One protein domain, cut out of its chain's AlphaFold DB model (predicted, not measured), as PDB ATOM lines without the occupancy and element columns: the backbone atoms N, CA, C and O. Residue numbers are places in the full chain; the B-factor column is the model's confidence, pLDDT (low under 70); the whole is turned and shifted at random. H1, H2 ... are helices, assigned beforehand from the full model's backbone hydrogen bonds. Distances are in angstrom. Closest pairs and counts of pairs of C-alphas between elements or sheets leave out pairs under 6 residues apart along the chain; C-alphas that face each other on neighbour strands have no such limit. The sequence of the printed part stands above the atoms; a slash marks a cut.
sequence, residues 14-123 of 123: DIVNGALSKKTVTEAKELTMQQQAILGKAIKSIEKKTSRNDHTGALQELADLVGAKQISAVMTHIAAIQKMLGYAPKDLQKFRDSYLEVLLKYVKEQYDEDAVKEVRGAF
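What this domain is: This is residues 14 to 123 of the 123 residues of an uncharacterized protein of Thermoplasmata archaeon M11B2D (UniProt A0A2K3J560). One long helix, H1, sticks out as an arm with residues 14 to 31 from a compact body, where its other end packs beside H2 and H5, and H2, H3 and H4 form an up-and-down bundle, each running against the one before. The printed part has 110 residues with five named helices, H1 to H5, and no named strand: all helix. It is loose, with a radius of gyration of the C-alphas of 17.9 A, a rod spanning 67 by 24 by 19 A.

Where its parts are: H1, residues 14 to 50, begins at C-alpha (104.981, 119.043, 151.222) and is 53.5 A long. H2 is residues 55 to 65, H3 69 to 85, 24.6 A, and H4 90 to 110, 31.3 A. H5, residues 113 to 121, ends at C-alpha (105.108, 132.734, 106.026).

How they stand to each other: Successive helices form hairpins. H1 touches H2 with residues 39 to 50 alone, at a shallow tilt of 13 degrees; the closest C-alphas, Ile 46 and Ala 58, are 4.7 A apart. H1 and H3 are apart. Every O i to N i+4 pair is within hydrogen-bond range in H1, H2, H3 and H5, and 13 of 17 in H4.

The domain as a whole: The printed part has no cut; the four links are tight. Residues 14 to 30 have pLDDT under 70.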
ATOM      1  N   ASP A  14     105.859 118.230 152.078       51.34
ATOM      2  CA  ASP A  14     104.981 119.043 151.222       51.34
ATOM      3  C   ASP A  14     105.688 120.329 150.763       51.34
ATOM      4  O   ASP A  14     105.522 120.783 149.631       51.34
ATOM      5  N   ILE A  15     106.555 120.877 151.622       57.84
ATOM      6  CA  ILE A  15     107.398 122.040 151.313       57.84
ATOM      7  C   ILE A  15     108.468 121.658 150.284       57.84
ATOM      8  O   ILE A  15     108.692 122.393 149.322       57.84
ATOM      9  N   VAL A  16     109.099 120.492 150.453       54.53
ATOM     10  CA  VAL A  16     110.143 119.991 149.546       54.53
ATOM     11  C   VAL A  16     109.560 119.637 148.173       54.53
ATOM     12  O   VAL A  16     110.118 120.064 147.164       54.53
ATOM     13  N   ASN A  17     108.406 118.963 148.103       52.66
ATOM     14  CA  ASN A  17     107.740 118.658 146.829       52.66
ATOM     15  C   ASN A  17     107.246 119.919 146.104       52.66
ATOM     16  O   ASN A  17     107.425 120.042 144.891       52.66
ATOM     17  N   GLY A  18     106.684 120.891 146.830       58.12
ATOM     18  CA  GLY A  18     106.279 122.175 146.251       58.12
ATOM     19  C   GLY A  18     107.461 123.014 145.752       58.12
ATOM     20  O   GLY A  18     107.351 123.685 144.726       58.12
ATOM     21  N   ALA A  19     108.608 122.969 146.437       59.50
ATOM     22  CA  ALA A  19     109.823 123.671 146.025       59.50
ATOM     23  C   ALA A  19     110.518 123.004 144.826       59.50
ATOM     24  O   ALA A  19     110.917 123.709 143.898       59.50
ATOM     25  N   LEU A  20     110.607 121.665 144.796       52.31
ATOM     26  CA  LEU A  20     111.106 120.926 143.629       52.31
ATOM     27  C   LEU A  20     110.222 121.163 142.401       52.31
ATOM     28  O   LEU A  20     110.749 121.426 141.326       52.31
ATOM     29  N   SER A  21     108.897 121.138 142.575       58.97
ATOM     30  CA  SER A  21     107.925 121.421 141.513       58.97
ATOM     31  C   SER A  21     108.064 122.840 140.953       58.97
ATOM     32  O   SER A  21     108.027 123.036 139.743       58.97
ATOM     33  N   LYS A  22     108.271 123.853 141.802       63.16
ATOM     34  CA  LYS A  22     108.479 125.232 141.329       63.16
ATOM     35  C   LYS A  22     109.792 125.391 140.569       63.16
ATOM     36  O   LYS A  22     109.819 126.097 139.568       63.16
ATOM     37  N   LYS A  23     110.865 124.739 141.027       62.09
ATOM     38  CA  LYS A  23     112.181 124.824 140.386       62.09
ATOM     39  C   LYS A  23     112.174 124.186 138.991       62.09
ATOM     40  O   LYS A  23     112.614 124.825 138.042       62.09
ATOM     41  N   THR A  24     111.568 123.007 138.845       64.69
ATOM     42  CA  THR A  24     111.424 122.331 137.543       64.69
ATOM     43  C   THR A  24     110.499 123.077 136.581       64.69
ATOM     44  O   THR A  24     110.760 123.109 135.382       64.69
ATOM     45  N   VAL A  25     109.450 123.737 137.082       66.25
ATOM     46  CA  VAL A  25     108.566 124.573 136.251       66.25
ATOM     47  C   VAL A  25     109.275 125.835 135.748       66.25
ATOM     48  O   VAL A  25     109.051 126.237 134.607       66.25
ATOM     49  N   THR A  26     110.126 126.468 136.558       69.56
ATOM     50  CA  THR A  26     110.910 127.637 136.123       69.56
ATOM     51  C   THR A  26     111.936 127.255 135.055       69.56
ATOM     52  O   THR A  26     111.984 127.900 134.011       69.56
ATOM     53  N   GLU A  27     112.683 126.167 135.256       69.12
ATOM     54  CA  GLU A  27     113.665 125.661 134.283       69.12
ATOM     55  C   GLU A  27     112.998 125.264 132.951       69.12
ATOM     56  O   GLU A  27     113.483 125.615 131.875       69.12
ATOM     57  N   ALA A  28     111.832 124.609 133.002       66.56
ATOM     58  CA  ALA A  28     111.065 124.267 131.804       66.56
ATOM     59  C   ALA A  28     110.611 125.511 131.022       66.56
ATOM     60  O   ALA A  28     110.699 125.517 129.794       66.56
ATOM     61  N   LYS A  29     110.167 126.569 131.720       68.06
ATOM     62  CA  LYS A  29     109.784 127.853 131.106       68.06
ATOM     63  C   LYS A  29     110.966 128.562 130.452       68.06
ATOM     64  O   LYS A  29     110.824 129.102 129.358       68.06
ATOM     65  N   GLU A  30     112.129 128.560 131.097       69.94
ATOM     66  CA  GLU A  30     113.343 129.154 130.530       69.94
ATOM     67  C   GLU A  30     113.776 128.436 129.248       69.94
ATOM     68  O   GLU A  30     114.095 129.092 128.256       69.94
ATOM     69  N   LEU A  31     113.707 127.101 129.225       73.62
ATOM     70  CA  LEU A  31     113.993 126.304 128.030       73.62
ATOM     71  C   LEU A  31     113.021 126.611 126.883       73.62
ATOM     72  O   LEU A  31     113.463 126.777 125.747       73.62
ATOM     73  N   THR A  32     111.722 126.764 127.168       75.38
ATOM     74  CA  THR A  32     110.728 127.124 126.136       75.38
ATOM     75  C   THR A  32     110.976 128.527 125.585       75.38
ATOM     76  O   THR A  32     110.953 128.734 124.374       75.38
ATOM     77  N   MET A  33     111.278 129.498 126.454       76.62
ATOM     78  CA  MET A  33     111.609 130.861 126.026       76.62
ATOM     79  C   MET A  33     112.872 130.904 125.157       76.62
ATOM     80  O   MET A  33     112.911 131.630 124.163       76.62
ATOM     81  N   GLN A  34     113.899 130.123 125.503       80.00
ATOM     82  CA  GLN A  34     115.117 130.022 124.700       80.00
ATOM     83  C   GLN A  34     114.845 129.386 123.336       80.00
ATOM     84  O   GLN A  34     115.295 129.921 122.324       80.00
ATOM     85  N   GLN A  35     114.070 128.300 123.288       80.75
ATOM     86  CA  GLN A  35     113.671 127.655 122.036       80.75
ATOM     87  C   GLN A  35     112.906 128.622 121.124       80.75
ATOM     88  O   GLN A  35     113.265 128.756 119.953       80.75
ATOM     89  N   GLN A  36     111.945 129.378 121.667       80.69
ATOM     90  CA  GLN A  36     111.190 130.366 120.893       80.69
ATOM     91  C   GLN A  36     112.075 131.514 120.388       80.69
ATOM     92  O   GLN A  36     111.935 131.969 119.253       80.69
ATOM     93  N   ALA A  37     113.029 131.976 121.201       85.81
ATOM     94  CA  ALA A  37     113.968 133.018 120.797       85.81
ATOM     95  C   ALA A  37     114.918 132.554 119.678       85.81
ATOM     96  O   ALA A  37     115.277 133.352 118.807       85.81
ATOM     97  N   ILE A  38     115.334 131.283 119.692       89.31
ATOM     98  CA  ILE A  38     116.139 130.681 118.620       89.31
ATOM     99  C   ILE A  38     115.301 130.576 117.341       89.31
ATOM    100  O   ILE A  38     115.750 131.042 116.292       89.31
ATOM    101  N   LEU A  39     114.075 130.052 117.437       91.19
ATOM    102  CA  LEU A  39     113.151 129.935 116.308       91.19
ATOM    103  C   LEU A  39     112.888 131.298 115.651       91.19
ATOM    104  O   LEU A  39     113.065 131.445 114.444       91.19
ATOM    105  N   GLY A  40     112.567 132.329 116.437       90.94
ATOM    106  CA  GLY A  40     112.306 133.670 115.909       90.94
ATOM    107  C   GLY A  40     113.513 134.307 115.204       90.94
ATOM    108  O   GLY A  40     113.348 135.071 114.251       90.94
ATOM    109  N   LYS A  41     114.745 133.993 115.629       93.56
ATOM    110  CA  LYS A  41     115.962 134.418 114.911       93.56
ATOM    111  C   LYS A  41     116.121 133.673 113.589       93.56
ATOM    112  O   LYS A  41     116.440 134.310 112.586       93.56
ATOM    113  N   ALA A  42     115.880 132.363 113.592       93.06
ATOM    114  CA  ALA A  42     115.956 131.537 112.394       93.06
ATOM    115  C   ALA A  42     114.925 131.974 111.342       93.06
ATOM    116  O   ALA A  42     115.287 132.161 110.188       93.06
ATOM    117  N   ILE A  43     113.679 132.260 111.741       94.62
ATOM    118  CA  ILE A  43     112.617 132.746 110.839       94.62
ATOM    119  C   ILE A  43     113.044 134.026 110.110       94.62
ATOM    120  O   ILE A  43     112.952 134.100 108.888       94.62
ATOM    121  N   LYS A  44     113.598 135.011 110.828       96.19
ATOM    122  CA  LYS A  44     114.093 136.256 110.209       96.19
ATOM    123  C   LYS A  44     115.243 136.016 109.231       96.19
ATOM    124  O   LYS A  44     115.389 136.738 108.245       96.19
ATOM    125  N   SER A  45     116.101 135.040 109.520       96.19
ATOM    126  CA  SER A  45     117.188 134.659 108.617       96.19
ATOM    127  C   SER A  45     116.650 133.970 107.361       96.19
ATOM    128  O   SER A  45     117.027 134.349 106.251       96.19
ATOM    129  N   ILE A  46     115.704 133.039 107.528       95.88
ATOM    130  CA  ILE A  46     114.983 132.349 106.453       95.88
ATOM    131  C   ILE A  46     114.306 133.368 105.529       95.88
ATOM    132  O   ILE A  46     114.593 133.358 104.336       95.88
ATOM    133  N   GLU A  47     113.532 134.311 106.073       95.94
ATOM    134  CA  GLU A  47     112.856 135.381 105.319       95.94
ATOM    135  C   GLU A  47     113.846 136.242 104.512       95.94
ATOM    136  O   GLU A  47     113.647 136.598 103.345       95.94
ATOM    137  N   LYS A  48     114.994 136.565 105.114       96.88
ATOM    138  CA  LYS A  48     116.059 137.308 104.435       96.88
ATOM    139  C   LYS A  48     116.702 136.504 103.300       96.88
ATOM    140  O   LYS A  48     117.185 137.092 102.333       96.88
ATOM    141  N   LYS A  49     116.769 135.180 103.423       95.62
ATOM    142  CA  LYS A  49     117.312 134.294 102.389       95.62
ATOM    143  C   LYS A  49     116.329 134.122 101.238       95.62
ATOM    144  O   LYS A  49     116.717 134.335 100.092       95.62
ATOM    145  N   THR A  50     115.067 133.826 101.526       92.88
ATOM    146  CA  THR A  50     113.998 133.680 100.524       92.88
ATOM    147  C   THR A  50     113.765 134.971  99.746       92.88
ATOM    148  O   THR A  50     113.753 134.936  98.519       92.88
ATOM    149  N   SER A  51     113.749 136.136 100.405       93.19
ATOM    150  CA  SER A  51     113.691 137.441  99.714       93.19
ATOM    151  C   SER A  51     114.880 137.708  98.776       93.19
ATOM    152  O   SER A  51     114.771 138.493  97.835       93.19
ATOM    153  N   ARG A  52     116.017 137.034  98.991       93.38
ATOM    154  CA  ARG A  52     117.199 137.057  98.112       93.38
ATOM    155  C   ARG A  52     117.250 135.875  97.140       93.38
ATOM    156  O   ARG A  52     118.288 135.656  96.519       93.38
ATOM    157  N   ASN A  53     116.157 135.123  97.011       90.06
ATOM    158  CA  ASN A  53     116.031 133.917  96.188       90.06
ATOM    159  C   ASN A  53     116.965 132.755  96.615       90.06
ATOM    160  O   ASN A  53     117.192 131.815  95.853       90.06
ATOM    161  N   ASP A  54     117.494 132.779  97.843       93.69
ATOM    162  CA  ASP A  54     118.293 131.701  98.446       93.69
ATOM    163  C   ASP A  54     117.390 130.679  99.163       93.69
ATOM    164  O   ASP A  54     117.496 130.435 100.366       93.69
ATOM    165  N   HIS A  55     116.462 130.069  98.420       93.88
ATOM    166  CA  HIS A  55     115.547 129.059  98.972       93.88
ATOM    167  C   HIS A  55     116.282 127.805  99.473       93.88
ATOM    168  O   HIS A  55     115.850 127.168 100.431       93.88
ATOM    169  N   THR A  56     117.407 127.443  98.846       96.00
ATOM    170  CA  THR A  56     118.209 126.281  99.260       96.00
ATOM    171  C   THR A  56     118.872 126.528 100.612       96.00
ATOM    172  O   THR A  56     118.776 125.683 101.498       96.00
ATOM    173  N   GLY A  57     119.492 127.699 100.803       96.44
ATOM    174  CA  GLY A  57     120.069 128.072 102.088       96.44
ATOM    175  C   GLY A  57     119.013 128.236 103.179       96.44
ATOM    176  O   GLY A  57     119.277 127.891 104.326       96.44
ATOM    177  N   ALA A  58     117.813 128.713 102.834       97.12
ATOM    178  CA  ALA A  58     116.701 128.830 103.777       97.12
ATOM    179  C   ALA A  58     116.237 127.455 104.298       97.12
ATOM    180  O   ALA A  58     116.079 127.264 105.502       97.12
ATOM    181  N   LEU A  59     116.084 126.469 103.407       97.12
ATOM    182  CA  LEU A  59     115.735 125.097 103.797       97.12
ATOM    183  C   LEU A  59     116.854 124.402 104.572       97.12
ATOM    184  O   LEU A  59     116.568 123.626 105.481       97.12
ATOM    185  N   GLN A  60     118.116 124.680 104.240       97.81
ATOM    186  CA  GLN A  60     119.253 124.162 104.998       97.81
ATOM    187  C   GLN A  60     119.244 124.677 106.439       97.81
ATOM    188  O   GLN A  60     119.358 123.885 107.368       97.81
ATOM    189  N   GLU A  61     119.052 125.983 106.625       96.94
ATOM    190  CA  GLU A  61     118.999 126.597 107.952       96.94
ATOM    191  C   GLU A  61     117.840 126.042 108.788       96.94
ATOM    192  O   GLU A  61     118.017 125.725 109.964       96.94
ATOM    193  N   LEU A  62     116.674 125.831 108.166       96.94
ATOM    194  CA  LEU A  62     115.549 125.177 108.827       96.94
ATOM    195  C   LEU A  62     115.870 123.724 109.212       96.94
ATOM    196  O   LEU A  62     115.525 123.289 110.310       96.94
ATOM    197  N   ALA A  63     116.543 122.974 108.335       97.38
ATOM    198  CA  ALA A  63     116.965 121.606 108.616       97.38
ATOM    199  C   ALA A  63     117.972 121.530 109.773       97.38
ATOM    200  O   ALA A  63     117.868 120.633 110.609       97.38
ATOM    201  N   ASP A  64     118.914 122.470 109.845       96.12
ATOM    202  CA  ASP A  64     119.882 122.561 110.939       96.12
ATOM    203  C   ASP A  64     119.197 122.908 112.265       96.12
ATOM    204  O   ASP A  64     119.492 122.280 113.285       96.12
ATOM    205  N   LEU A  65     118.239 123.844 112.241       94.81
ATOM    206  CA  LEU A  65     117.457 124.241 113.411       94.81
ATOM    207  C   LEU A  65     116.730 123.049 114.040       94.81
ATOM    208  O   LEU A  65     116.834 122.832 115.243       94.81
ATOM    209  N   VAL A  66     116.021 122.267 113.221       94.31
ATOM    210  CA  VAL A  66     115.236 121.120 113.704       94.31
ATOM    211  C   VAL A  66     116.068 119.843 113.861       94.31
ATOM    212  O   VAL A  66     115.532 118.777 114.162       94.31
ATOM    213  N   GLY A  67     117.386 119.907 113.648       94.62
ATOM    214  CA  GLY A  67     118.290 118.765 113.794       94.62
ATOM    215  C   GLY A  67     118.173 117.701 112.693       94.62
ATOM    216  O   GLY A  67     118.700 116.595 112.847       94.62
ATOM    217  N   ALA A  68     117.539 118.011 111.560       96.00
ATOM    218  CA  ALA A  68     117.383 117.121 110.412       96.00
ATOM    219  C   ALA A  68     118.666 117.057 109.556       96.00
ATOM    220  O   ALA A  68     118.696 117.457 108.388       96.00
ATOM    221  N   LYS A  69     119.743 116.502 110.128       95.62
ATOM    222  CA  LYS A  69     121.098 116.478 109.533       95.62
ATOM    223  C   LYS A  69     121.157 115.896 108.119       95.62
ATOM    224  O   LYS A  69     121.915 116.379 107.284       95.62
ATOM    225  N   GLN A  70     120.356 114.866 107.838       96.25
ATOM    226  CA  GLN A  70     120.289 114.267 106.502       96.25
ATOM    227  C   GLN A  70     119.734 115.252 105.466       96.25
ATOM    228  O   GLN A  70     120.280 115.358 104.372       96.25
ATOM    229  N   ILE A  71     118.693 116.011 105.820       96.94
ATOM    230  CA  ILE A  71     118.094 117.014 104.930       96.94
ATOM    231  C   ILE A  71     119.070 118.178 104.720       96.94
ATOM    232  O   ILE A  71     119.266 118.604 103.587       96.94
ATOM    233  N   SER A  72     119.758 118.628 105.773       97.62
ATOM    234  CA  SER A  72     120.807 119.655 105.663       97.62
ATOM    235  C   SER A  72     121.938 119.244 104.704       97.62
ATOM    236  O   SER A  72     122.346 120.018 103.830       97.62
ATOM    237  N   ALA A  73     122.385 117.984 104.773       97.50
ATOM    238  CA  ALA A  73     123.369 117.441 103.836       97.50
ATOM    239  C   ALA A  73     122.848 117.433 102.387       97.50
ATOM    240  O   ALA A  73     123.558 117.849 101.470       97.50
ATOM    241  N   VAL A  74     121.588 117.035 102.170       97.56
ATOM    242  CA  VAL A  74     120.949 117.107 100.845       97.56
ATOM    243  C   VAL A  74     120.931 118.548 100.324       97.56
ATOM    244  O   VAL A  74     121.339 118.779  99.186       97.56
ATOM    245  N   MET A  75     120.541 119.528 101.145       98.00
ATOM    246  CA  MET A  75     120.537 120.944 100.747       98.00
ATOM    247  C   MET A  75     121.938 121.453 100.397       98.00
ATOM    248  O   MET A  75     122.100 122.166  99.407       98.00
ATOM    249  N   THR A  76     122.965 121.009 101.128       97.44
ATOM    250  CA  THR A  76     124.370 121.317 100.815       97.44
ATOM    251  C   THR A  76     124.753 120.817  99.416       97.44
ATOM    252  O   THR A  76     125.367 121.547  98.634       97.44
ATOM    253  N   HIS A  77     124.355 119.593  99.053       97.06
ATOM    254  CA  HIS A  77     124.608 119.051  97.716       97.06
ATOM    255  C   HIS A  77     123.821 119.785  96.625       97.06
ATOM    256  O   HIS A  77     124.378 120.083  95.567       97.06
ATOM    257  N   ILE A  78     122.559 120.137  96.882       96.75
ATOM    258  CA  ILE A  78     121.748 120.937  95.954       96.75
ATOM    259  C   ILE A  78     122.406 122.299  95.706       96.75
ATOM    260  O   ILE A  78     122.541 122.704  94.552       96.75
ATOM    261  N   ALA A  79     122.871 122.980  96.757       95.81
ATOM    262  CA  ALA A  79     123.566 124.260  96.642       95.81
ATOM    263  C   ALA A  79     124.855 124.137  95.812       95.81
ATOM    264  O   ALA A  79     125.134 124.987  94.964       95.81
ATOM    265  N   ALA A  80     125.617 123.052  95.993       96.38
ATOM    266  CA  ALA A  80     126.799 122.778  95.181       96.38
ATOM    267  C   ALA A  80     126.444 122.597  93.696       96.38
ATOM    268  O   ALA A  80     127.092 123.195  92.838       96.38
ATOM    269  N   ILE A  81     125.387 121.836  93.384       95.25
ATOM    270  CA  ILE A  81     124.903 121.651  92.007       95.25
ATOM    271  C   ILE A  81     124.472 122.988  91.395       95.25
ATOM    272  O   ILE A  81     124.893 123.318  90.288       95.25
ATOM    273  N   GLN A  82     123.690 123.787  92.123       94.25
ATOM    274  CA  GLN A  82     123.243 125.109  91.673       94.25
ATOM    275  C   GLN A  82     124.421 126.040  91.380       94.25
ATOM    276  O   GLN A  82     124.430 126.730  90.363       94.25
ATOM    277  N   LYS A  83     125.444 126.021  92.241       94.56
ATOM    278  CA  LYS A  83     126.670 126.796  92.052       94.56
ATOM    279  C   LYS A  83     127.453 126.347  90.817       94.56
ATOM    280  O   LYS A  83     127.952 127.201  90.093       94.56
ATOM    281  N   MET A  84     127.559 125.039  90.573       95.69
ATOM    282  CA  MET A  84     128.257 124.500  89.397       95.69
ATOM    283  C   MET A  84     127.549 124.850  88.087       95.69
ATOM    284  O   MET A  84     128.208 125.145  87.097       95.69
ATOM    285  N   LEU A  85     126.215 124.825  88.079       94.50
ATOM    286  CA  LEU A  85     125.417 125.115  86.886       94.50
ATOM    287  C   LEU A  85     125.188 126.617  86.665       94.50
ATOM    288  O   LEU A  85     124.858 127.025  85.557       94.50
ATOM    289  N   GLY A  86     125.320 127.439  87.709       93.56
ATOM    290  CA  GLY A  86     124.939 128.855  87.693       93.56
ATOM    291  C   GLY A  86     123.423 129.092  87.752       93.56
ATOM    292  O   GLY A  86     122.978 130.236  87.748       93.56
ATOM    293  N   TYR A  87     122.622 128.026  87.818       91.31
ATOM    294  CA  TYR A  87     121.169 128.061  87.963       91.31
ATOM    295  C   TYR A  87     120.666 126.779  88.639       91.31
ATOM    296  O   TYR A  87     121.379 125.781  88.743       91.31
ATOM    297  N   ALA A  88     119.408 126.782  89.078       90.12
ATOM    298  CA  ALA A  88     118.734 125.593  89.589       90.12
ATOM    299  C   ALA A  88     117.826 124.986  88.502       90.12
ATOM    300  O   ALA A  88     116.836 125.625  88.140       90.12
ATOM    301  N   PRO A  89     118.098 123.776  87.980       93.88
ATOM    302  CA  PRO A  89     117.172 123.085  87.085       93.88
ATOM    303  C   PRO A  89     115.789 122.909  87.721       93.88
ATOM    304  O   PRO A  89     115.683 122.694  88.927       93.88
ATOM    305  N   LYS A  90     114.720 122.960  86.918       94.88
ATOM    306  CA  LYS A  90     113.333 122.926  87.419       94.88
ATOM    307  C   LYS A  90     113.035 121.696  88.279       94.88
ATOM    308  O   LYS A  90     112.380 121.816  89.309       94.88
ATOM    309  N   ASP A  91     113.533 120.529  87.886       95.50
ATOM    310  CA  ASP A  91     113.309 119.303  88.658       95.50
ATOM    311  C   ASP A  91     114.106 119.292  89.966       95.50
ATOM    312  O   ASP A  91     113.607 118.809  90.979       95.50
ATOM    313  N   LEU A  92     115.282 119.928  89.988       94.12
ATOM    314  CA  LEU A  92     116.050 120.130  91.216       94.12
ATOM    315  C   LEU A  92     115.335 121.096  92.171       94.12
ATOM    316  O   LEU A  92     115.342 120.865  93.376       94.12
ATOM    317  N   GLN A  93     114.693 122.146  91.645       94.06
ATOM    318  CA  GLN A  93     113.860 123.053  92.444       94.06
ATOM    319  C   GLN A  93     112.671 122.307  93.055       94.06
ATOM    320  O   GLN A  93     112.506 122.333  94.266       94.06
ATOM    321  N   LYS A  94     111.908 121.550  92.255       95.62
ATOM    322  CA  LYS A  94     110.787 120.739  92.767       95.62
ATOM    323  C   LYS A  94     111.231 119.746  93.841       95.62
ATOM    324  O   LYS A  94     110.554 119.584  94.851       95.62
ATOM    325  N   PHE A  95     112.363 119.077  93.616       95.50
ATOM    326  CA  PHE A  95     112.931 118.143  94.580       95.50
ATOM    327  C   PHE A  95     113.300 118.852  95.887       95.50
ATOM    328  O   PHE A  95     112.880 118.404  96.953       95.50
ATOM    329  N   ARG A  96     114.003 119.989  95.810       95.06
ATOM    330  CA  ARG A  96     114.309 120.849  96.962       95.06
ATOM    331  C   ARG A  96     113.032 121.235  97.718       95.06
ATOM    332  O   ARG A  96     112.960 121.033  98.925       95.06
ATOM    333  N   ASP A  97     112.032 121.746  97.008       93.94
ATOM    334  CA  ASP A  97     110.809 122.302  97.598       93.94
ATOM    335  C   ASP A  97     109.957 121.226  98.288       93.94
ATOM    336  O   ASP A  97     109.270 121.511  99.267       93.94
ATOM    337  N   SER A  98     110.068 119.961  97.861       95.31
ATOM    338  CA  SER A  98     109.383 118.838  98.515       95.31
ATOM    339  C   SER A  98     109.796 118.626  99.980       95.31
ATOM    340  O   SER A  98     109.017 118.081 100.766       95.31
ATOM    341  N   TYR A  99     110.986 119.092 100.376       96.31
ATOM    342  CA  TYR A  99     111.465 118.973 101.753       96.31
ATOM    343  C   TYR A  99     110.848 119.994 102.706       96.31
ATOM    344  O   TYR A  99     110.903 119.765 103.913       96.31
ATOM    345  N   LEU A 100     110.233 121.077 102.213       95.69
ATOM    346  CA  LEU A 100     109.609 122.076 103.086       95.69
ATOM    347  C   LEU A 100     108.532 121.431 103.964       95.69
ATOM    348  O   LEU A 100     108.575 121.551 105.181       95.69
ATOM    349  N   GLU A 101     107.624 120.658 103.370       95.44
ATOM    350  CA  GLU A 101     106.551 119.979 104.110       95.44
ATOM    351  C   GLU A 101     107.078 118.954 105.122       95.44
ATOM    352  O   GLU A 101     106.469 118.727 106.166       95.44
ATOM    353  N   VAL A 102     108.222 118.333 104.833       96.06
ATOM    354  CA  VAL A 102     108.884 117.416 105.767       96.06
ATOM    355  C   VAL A 102     109.451 118.196 106.951       96.06
ATOM    356  O   VAL A 102     109.234 117.811 108.097       96.06
ATOM    357  N   LEU A 103     110.128 119.315 106.693       96.75
ATOM    358  CA  LEU A 103     110.695 120.171 107.732       96.75
ATOM    359  C   LEU A 103     109.617 120.826 108.600       96.75
ATOM    360  O   LEU A 103     109.773 120.869 109.816       96.75
ATOM    361  N   LEU A 104     108.490 121.247 108.020       96.12
ATOM    362  CA  LEU A 104     107.363 121.795 108.781       96.12
ATOM    363  C   LEU A 104     106.768 120.778 109.766       96.12
ATOM    364  O   LEU A 104     106.320 121.167 110.842       96.12
ATOM    365  N   LYS A 105     106.807 119.474 109.458       96.19
ATOM    366  CA  LYS A 105     106.412 118.434 110.425       96.19
ATOM    367  C   LYS A 105     107.358 118.391 111.623       96.19
ATOM    368  O   LYS A 105     106.881 118.366 112.750       96.19
ATOM    369  N   TYR A 106     108.671 118.476 111.397       94.62
ATOM    370  CA  TYR A 106     109.643 118.560 112.494       94.62
ATOM    371  C   TYR A 106     109.464 119.831 113.332       94.62
ATOM    372  O   TYR A 106     109.539 119.768 114.556       94.62
ATOM    373  N   VAL A 107     109.182 120.974 112.694       94.31
ATOM    374  CA  VAL A 107     108.862 122.222 113.409       94.31
ATOM    375  C   VAL A 107     107.648 122.020 114.311       94.31
ATOM    376  O   VAL A 107     107.704 122.357 115.488       94.31
ATOM    377  N   LYS A 108     106.575 121.418 113.790       93.19
ATOM    378  CA  LYS A 108     105.367 121.132 114.567       93.19
ATOM    379  C   LYS A 108     105.634 120.235 115.776       93.19
ATOM    380  O   LYS A 108     105.045 120.441 116.829       93.19
ATOM    381  N   GLU A 109     106.479 119.220 115.609       91.81
ATOM    382  CA  GLU A 109     106.826 118.273 116.674       91.81
ATOM    383  C   GLU A 109     107.688 118.903 117.774       91.81
ATOM    384  O   GLU A 109     107.578 118.506 118.932       91.81
ATOM    385  N   GLN A 110     108.548 119.864 117.426       90.19
ATOM    386  CA  GLN A 110     109.479 120.495 118.370       90.19
ATOM    387  C   GLN A 110     108.932 121.761 119.031       90.19
ATOM    388  O   GLN A 110     109.329 122.073 120.152       90.19
ATOM    389  N   TYR A 111     108.057 122.486 118.336       88.81
ATOM    390  CA  TYR A 111     107.494 123.754 118.779       88.81
ATOM    391  C   TYR A 111     105.970 123.611 118.883       88.81
ATOM    392  O   TYR A 111     105.479 123.036 119.853       88.81
ATOM    393  N   ASP A 112     105.219 124.089 117.887       89.75
ATOM    394  CA  ASP A 112     103.761 123.987 117.804       89.75
ATOM    395  C   ASP A 112     103.242 124.347 116.390       89.75
ATOM    396  O   ASP A 112     104.003 124.528 115.439       89.75
ATOM    397  N   GLU A 113     101.918 124.424 116.231       93.25
ATOM    398  CA  GLU A 113     101.259 124.801 114.973       93.25
ATOM    399  C   GLU A 113     101.444 126.287 114.613       93.25
ATOM    400  O   GLU A 113     101.385 126.647 113.437       93.25
ATOM    401  N   ASP A 114     101.660 127.165 115.591       92.81
ATOM    402  CA  ASP A 114     101.847 128.592 115.326       92.81
ATOM    403  C   ASP A 114     103.246 128.847 114.756       92.81
ATOM    404  O   ASP A 114     103.378 129.537 113.743       92.81
ATOM    405  N   ALA A 115     104.262 128.152 115.273       92.81
ATOM    406  CA  ALA A 115     105.600 128.093 114.691       92.81
ATOM    407  C   ALA A 115     105.579 127.642 113.220       92.81
ATOM    408  O   ALA A 115     106.284 128.209 112.385       92.81
ATOM    409  N   VAL A 116     104.742 126.658 112.868       95.50
ATOM    410  CA  VAL A 116     104.582 126.207 111.473       95.50
ATOM    411  C   VAL A 116     104.079 127.336 110.578       95.50
ATOM    412  O   VAL A 116     104.587 127.503 109.467       95.50
ATOM    413  N   LYS A 117     103.093 128.117 111.034       95.69
ATOM    414  CA  LYS A 117     102.543 129.242 110.261       95.69
ATOM    415  C   LYS A 117     103.584 130.334 110.059       95.69
ATOM    416  O   LYS A 117     103.705 130.839 108.946       95.69
ATOM    417  N   GLU A 118     104.338 130.669 111.103       94.69
ATOM    418  CA  GLU A 118     105.395 131.678 111.013       94.69
ATOM    419  C   GLU A 118     106.506 131.245 110.053       94.69
ATOM    420  O   GLU A 118     106.877 132.008 109.163       94.69
ATOM    421  N   VAL A 119     106.988 130.000 110.166       94.50
ATOM    422  CA  VAL A 119     108.004 129.462 109.248       94.50
ATOM    423  C   VAL A 119     107.475 129.436 107.819       94.50
ATOM    424  O   VAL A 119     108.167 129.884 106.913       94.50
ATOM    425  N   ARG A 120     106.243 128.960 107.595       95.00
ATOM    426  CA  ARG A 120     105.643 128.926 106.255       95.00
ATOM    427  C   ARG A 120     105.479 130.327 105.659       95.00
ATOM    428  O   ARG A 120     105.636 130.467 104.456       95.00
ATOM    429  N   GLY A 121     105.193 131.342 106.473       94.06
ATOM    430  CA  GLY A 121     105.108 132.734 106.026       94.06
ATOM    431  C   GLY A 121     106.452 133.360 105.637       94.06
ATOM    432  O   GLY A 121     106.462 134.370 104.941       94.06
ATOM    433  N   ALA A 122     107.572 132.773 106.065       93.62
ATOM    434  CA  ALA A 122     108.915 133.248 105.734       93.62
ATOM    435  C   ALA A 122     109.462 132.696 104.402       93.62
ATOM    436  O   ALA A 122     110.520 133.148 103.955       93.62
ATOM    437  N   PHE A 123     108.788 131.722 103.782       91.56
ATOM    438  CA  PHE A 123     109.163 131.133 102.489       91.56
ATOM    439  C   PHE A 123     108.394 131.749 101.324       91.56
ATOM    440  O   PHE A 123     109.043 131.919 100.264       91.56
TER     441      PHE A 123